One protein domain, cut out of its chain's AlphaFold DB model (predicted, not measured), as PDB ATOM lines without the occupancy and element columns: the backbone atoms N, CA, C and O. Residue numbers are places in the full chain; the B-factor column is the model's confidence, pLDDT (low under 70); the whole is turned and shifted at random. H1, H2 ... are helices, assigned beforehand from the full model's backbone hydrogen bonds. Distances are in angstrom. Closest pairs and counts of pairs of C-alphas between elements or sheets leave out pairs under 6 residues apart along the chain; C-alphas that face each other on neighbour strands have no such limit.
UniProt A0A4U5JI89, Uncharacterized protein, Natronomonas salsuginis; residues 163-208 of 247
ATOM      1  N   ARG A 163      86.473  26.145  68.232       41.69
ATOM      2  CA  ARG A 163      87.156  25.968  69.545       41.69
ATOM      3  C   ARG A 163      86.666  24.858  70.474       41.69
ATOM      4  O   ARG A 163      87.424  24.487  71.371       41.69
ATOM      5  N   LYS A 164      85.500  24.283  70.230       45.81
ATOM      6  CA  LYS A 164      85.143  22.942  70.683       45.81
ATOM      7  C   LYS A 164      84.506  22.269  69.483       45.81
ATOM      8  O   LYS A 164      83.598  22.835  68.889       45.81
ATOM      9  N   VAL A 165      85.042  21.120  69.076       52.94
ATOM     10  CA  VAL A 165      84.272  20.177  68.253       52.94
ATOM     11  C   VAL A 165      82.914  20.087  68.942       52.94
ATOM     12  O   VAL A 165      82.921  19.957  70.166       52.94
ATOM     13  N   ILE A 166      81.788  20.244  68.233       58.44
ATOM     14  CA  ILE A 166      80.486  19.941  68.844       58.44
ATOM     15  C   ILE A 166      80.634  18.508  69.335       58.44
ATOM     16  O   ILE A 166      80.709  17.591  68.510       58.44
ATOM     17  N   ASP A 167      80.821  18.346  70.647       58.72
ATOM     18  CA  ASP A 167      81.182  17.062  71.221       58.72
ATOM     19  C   ASP A 167      80.142  16.045  70.754       58.72
ATOM     20  O   ASP A 167      78.966  16.385  70.552       58.72
ATOM     21  N   GLN A 168      80.593  14.814  70.490       65.00
ATOM     22  CA  GLN A 168      79.673  13.758  70.082       65.00
ATOM     23  C   GLN A 168      78.494  13.740  71.048       65.00
ATOM     24  O   GLN A 168      78.663  13.907  72.259       65.00
ATOM     25  N   ARG A 169      77.292  13.568  70.490       77.44
ATOM     26  CA  ARG A 169      76.065  13.487  71.277       77.44
ATOM     27  C   ARG A 169      76.301  12.548  72.468       77.44
ATOM     28  O   ARG A 169      76.769  11.432  72.243       77.44
ATOM     29  N   PRO A 170      75.948  12.947  73.700       80.56
ATOM     30  CA  PRO A 170      76.094  12.084  74.861       80.56
ATOM     31  C   PRO A 170      75.420  10.728  74.630       80.56
ATOM     32  O   PRO A 170      74.227  10.648  74.323       80.56
ATOM     33  N   THR A 171      76.197   9.649  74.737       82.38
ATOM     34  CA  THR A 171      75.711   8.275  74.572       82.38
ATOM     35  C   THR A 171      75.852   7.496  75.867       82.38
ATOM     36  O   THR A 171      76.690   7.800  76.709       82.38
ATOM     37  N   ARG A 172      75.057   6.431  76.022       82.12
ATOM     38  CA  ARG A 172      75.170   5.518  77.169       82.12
ATOM     39  C   ARG A 172      76.574   4.917  77.303       82.12
ATOM     40  O   ARG A 172      77.023   4.664  78.412       82.12
ATOM     41  N   ARG A 173      77.265   4.702  76.180       82.88
ATOM     42  CA  ARG A 173      78.658   4.250  76.169       82.88
ATOM     43  C   ARG A 173      79.577   5.313  76.777       82.88
ATOM     44  O   ARG A 173      80.319   4.986  77.692       82.88
ATOM     45  N   LEU A 174      79.442   6.565  76.334       83.06
ATOM     46  CA  LEU A 174      80.189   7.691  76.893       83.06
ATOM     47  C   LEU A 174      79.897   7.874  78.390       83.06
ATOM     48  O   LEU A 174      80.818   8.096  79.160       83.06
ATOM     49  N   ALA A 175      78.644   7.692  78.818       84.56
ATOM     50  CA  ALA A 175      78.272   7.741  80.231       84.56
ATOM     51  C   ALA A 175      79.034   6.695  81.067       84.56
ATOM     52  O   ALA A 175      79.555   7.019  82.125       84.56
ATOM     53  N   ILE A 176      79.137   5.452  80.582       84.50
ATOM     54  CA  ILE A 176      79.888   4.383  81.266       84.50
ATOM     55  C   ILE A 176      81.390   4.705  81.304       84.50
ATOM     56  O   ILE A 176      82.040   4.436  82.307       84.50
ATOM     57  N   GLU A 177      81.934   5.279  80.228       84.75
ATOM     58  CA  GLU A 177      83.344   5.689  80.160       84.75
ATOM     59  C   GLU A 177      83.659   6.855  81.120       84.75
ATOM     60  O   GLU A 177      84.726   6.860  81.728       84.75
ATOM     61  N   GLU A 178      82.733   7.804  81.298       85.06
ATOM     62  CA  GLU A 178      82.935   9.024  82.096       85.06
ATOM     63  C   GLU A 178      82.563   8.882  83.582       85.06
ATOM     64  O   GLU A 178      83.113   9.601  84.417       85.06
ATOM     65  N   LEU A 179      81.642   7.980  83.941       85.56
ATOM     66  CA  LEU A 179      81.226   7.780  85.337       85.56
ATOM     67  C   LEU A 179      82.334   7.146  86.206       85.56
ATOM     68  O   LEU A 179      82.251   7.234  87.427       85.56
ATOM     69  N   ASP A 180      83.386   6.568  85.605       78.12
ATOM     70  CA  ASP A 180      84.520   5.909  86.297       78.12
ATOM     71  C   ASP A 180      84.061   4.844  87.326       78.12
ATOM     72  O   ASP A 180      84.725   4.564  88.325       78.12
ATOM     73  N   GLU A 181      82.898   4.233  87.078       78.69
ATOM     74  CA  GLU A 181      82.301   3.163  87.881       78.69
ATOM     75  C   GLU A 181      82.388   1.826  87.129       78.69
ATOM     76  O   GLU A 181      82.155   1.765  85.924       78.69
ATOM     77  N   GLU A 182      82.709   0.730  87.831       74.19
ATOM     78  CA  GLU A 182      82.868  -0.601  87.211       74.19
ATOM     79  C   GLU A 182      81.565  -1.095  86.548       74.19
ATOM     80  O   GLU A 182      81.609  -1.679  85.466       74.19
ATOM     81  N   GLU A 183      80.414  -0.830  87.178       80.81
ATOM     82  CA  GLU A 183      79.070  -1.164  86.684       80.81
ATOM     83  C   GLU A 183      78.043  -0.133  87.211       80.81
ATOM     84  O   GLU A 183      77.364  -0.409  88.207       80.81
ATOM     85  N   PRO A 184      77.928   1.067  86.604       82.19
ATOM     86  CA  PRO A 184      76.937   2.055  87.025       82.19
ATOM     87  C   PRO A 184      75.518   1.531  86.776       82.19
ATOM     88  O   PRO A 184      75.240   0.885  85.760       82.19
ATOM     89  N   ASP A 185      74.606   1.808  87.705       88.88
ATOM     90  CA  ASP A 185      73.205   1.422  87.556       88.88
ATOM     91  C   ASP A 185      72.497   2.239  86.459       88.88
ATOM     92  O   ASP A 185      72.919   3.339  86.094       88.88
ATOM     93  N   ASP A 186      71.393   1.699  85.930       87.69
ATOM     94  CA  ASP A 186      70.620   2.345  84.861       87.69
ATOM     95  C   ASP A 186      70.178   3.773  85.225       87.69
ATOM     96  O   ASP A 186      70.229   4.651  84.368       87.69
ATOM     97  N   ALA A 187      69.793   4.032  86.480       89.50
ATOM     98  CA  ALA A 187      69.296   5.345  86.885       89.50
ATOM     99  C   ALA A 187      70.422   6.389  86.949       89.50
ATOM    100  O   ALA A 187      70.209   7.545  86.585       89.50
ATOM    101  N   THR A 188      71.624   5.984  87.364       89.56
ATOM    102  CA  THR A 188      72.821   6.837  87.344       89.56
ATOM    103  C   THR A 188      73.231   7.185  85.910       89.56
ATOM    104  O   THR A 188      73.511   8.346  85.609       89.56
ATOM    105  N   ILE A 189      73.184   6.208  84.997       86.56
ATOM    106  CA  ILE A 189      73.430   6.429  83.565       86.56
ATOM    107  C   ILE A 189      72.396   7.398  82.974       86.56
ATOM    108  O   ILE A 189      72.768   8.317  82.247       86.56
ATOM    109  N   GLU A 190      71.106   7.201  83.257       87.94
ATOM    110  CA  GLU A 190      70.033   8.063  82.745       87.94
ATOM    111  C   GLU A 190      70.149   9.497  83.273       87.94
ATOM    112  O   GLU A 190      70.074  10.439  82.486       87.94
ATOM    113  N   ALA A 191      70.430   9.675  84.568       88.75
ATOM    114  CA  ALA A 191      70.627  10.999  85.157       88.75
ATOM    115  C   ALA A 191      71.818  11.744  84.535       88.75
ATOM    116  O   ALA A 191      71.716  12.935  84.235       88.75
ATOM    117  N   TRP A 192      72.932  11.042  84.299       91.25
ATOM    118  CA  TRP A 192      74.082  11.618  83.604       91.25
ATOM    119  C   TRP A 192      73.733  11.998  82.162       91.25
ATOM    120  O   TRP A 192      74.091  13.080  81.704       91.25
ATOM    121  N   LEU A 193      73.006  11.133  81.447       86.56
ATOM    122  CA  LEU A 193      72.595  11.397  80.070       86.56
ATOM    123  C   LEU A 193      71.678  12.610  79.963       86.56
ATOM    124  O   LEU A 193      71.857  13.392  79.033       86.56
ATOM    125  N   ASP A 194      70.738  12.791  80.889       88.25
ATOM    126  CA  ASP A 194      69.851  13.956  80.898       88.25
ATOM    127  C   ASP A 194      70.637  15.263  81.103       88.25
ATOM    128  O   ASP A 194      70.444  16.228  80.356       88.25
ATOM    129  N   GLU A 195      71.575  15.293  82.057       87.38
ATOM    130  CA  GLU A 195      72.430  16.464  82.304       87.38
ATOM    131  C   GLU A 195      73.365  16.753  81.120       87.38
ATOM    132  O   GLU A 195      73.489  17.899  80.661       87.38
ATOM    133  N   ALA A 196      73.997  15.709  80.582       86.88
ATOM    134  CA  ALA A 196      74.898  15.821  79.448       86.88
ATOM    135  C   ALA A 196      74.148  16.269  78.185       86.88
ATOM    136  O   ALA A 196      74.634  17.138  77.462       86.88
ATOM    137  N   MET A 197      72.948  15.733  77.929       86.31
ATOM    138  CA  MET A 197      72.103  16.137  76.801       86.31
ATOM    139  C   MET A 197      71.656  17.590  76.925       86.31
ATOM    140  O   MET A 197      71.724  18.317  75.937       86.31
ATOM    141  N   ALA A 198      71.251  18.041  78.116       87.19
ATOM    142  CA  ALA A 198      70.890  19.439  78.340       87.19
ATOM    143  C   ALA A 198      72.076  20.380  78.061       87.19
ATOM    144  O   ALA A 198      71.928  21.384  77.359       87.19
ATOM    145  N   THR A 199      73.268  20.016  78.542       86.69
ATOM    146  CA  THR A 199      74.507  20.775  78.309       86.69
ATOM    147  C   THR A 199      74.874  20.815  76.828       86.69
ATOM    148  O   THR A 199      75.218  21.868  76.291       86.69
ATOM    149  N   TRP A 200      74.772  19.675  76.147       86.00
ATOM    150  CA  TRP A 200      75.057  19.559  74.723       86.00
ATOM    151  C   TRP A 200      74.067  20.363  73.872       86.00
ATOM    152  O   TRP A 200      74.479  21.100  72.981       86.00
ATOM    153  N   THR A 201      72.770  20.304  74.184       86.50
ATOM    154  CA  THR A 201      71.733  21.099  73.511       86.50
ATOM    155  C   THR A 201      71.982  22.598  73.661       86.50
ATOM    156  O   THR A 201      71.917  23.320  72.665       86.50
ATOM    157  N   ALA A 202      72.310  23.065  74.870       85.00
ATOM    158  CA  ALA A 202      72.681  24.461  75.090       85.00
ATOM    159  C   ALA A 202      73.910  24.841  74.248       85.00
ATOM    160  O   ALA A 202      73.890  25.843  73.541       85.00
ATOM    161  N   HIS A 203      74.932  23.979  74.224       83.88
ATOM    162  CA  HIS A 203      76.129  24.210  73.424       83.88
ATOM    163  C   HIS A 203      75.834  24.332  71.921       83.88
ATOM    164  O   HIS A 203      76.350  25.247  71.283       83.88
ATOM    165  N   VAL A 204      74.989  23.463  71.355       83.62
ATOM    166  CA  VAL A 204      74.573  23.558  69.944       83.62
ATOM    167  C   VAL A 204      73.872  24.893  69.679       83.62
ATOM    168  O   VAL A 204      74.188  25.565  68.700       83.62
ATOM    169  N   ARG A 205      72.973  25.311  70.576       85.50
ATOM    170  CA  ARG A 205      72.216  26.566  70.462       85.50
ATOM    171  C   ARG A 205      73.096  27.818  70.562       85.50
ATOM    172  O   ARG A 205      72.828  28.800  69.882       85.50
ATOM    173  N   ASP A 206      74.159  27.781  71.359       84.50
ATOM    174  CA  ASP A 206      75.114  28.891  71.491       84.50
ATOM    175  C   ASP A 206      76.086  29.018  70.301       84.50
ATOM    176  O   ASP A 206      76.798  30.015  70.197       84.50
ATOM    177  N   ASN A 207      76.166  28.011  69.422       85.06
ATOM    178  CA  ASN A 207      77.167  27.949  68.346       85.06
ATOM    179  C   ASN A 207      76.553  27.909  66.941       85.06
ATOM    180  O   ASN A 207      77.224  27.525  65.985       85.06
ATOM    181  N   LEU A 208      75.288  28.303  66.801       85.56
ATOM    182  CA  LEU A 208      74.589  28.345  65.520       85.56
ATOM    183  C   LEU A 208      75.325  29.221  64.489       85.56
ATOM    184  O   LEU A 208      75.825  30.293  64.820       85.56
TER     185      LEU A 208
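This is residues 163 to 208 of the 247 residues of an uncharacterized protein of Natronomonas salsuginis (UniProt A0A4U5JI89). One long helix, H2, makes the length of the domain, and a short helix, H1, packs crosswise on one side of its first half. Before H1, residues 163 to 171, with no named element, run along the same side of H2 in the reverse direction, and after H1 the chain folds back through a loop into H2. The printed part has 46 residues with two named helices, H1 then H2, and no named strand; its class is all helix. It is only just loose, close to compact, with a radius of gyration of the C-alphas of 11.7 A, and it is a rod in outline, spanning 36 by 17 by 11 A.

The printed part begins at Arg 163, with its C-alpha at (87.156, 25.968, 69.545). H1 holds residues 172 to 178 and measures 9.8 A from first to last C-alpha; it begins at C-alpha 172, (75.170, 5.518, 77.169). H2 holds residues 186 to 206 and measures 30.1 A, ending at C-alpha 206, (75.114, 28.891, 71.491).

H1 and H2 touch, with 7 pairs of C-alphas within 8 A. H2 touches H1 with residues 189 to 193 alone. Their closest C-alphas, those of Ala 175 and Ile 189, are 6.0 A apart. Their lines are about perpendicular, at 90 degrees. In H1 and H2 every O i to N i+4 pair is within hydrogen-bond range.

The C-alphas of Glu 182 and Leu 208, the two farthest apart, are 37.1 A apart, while those of Arg 163 and Leu 208, the first and last printed, are 13.4 A apart. The link from H1 to H2, 7 residues, is short. The printed part has no cut. The mean pLDDT of the printed part is 80.7, and residues 163 to 168 are under 70.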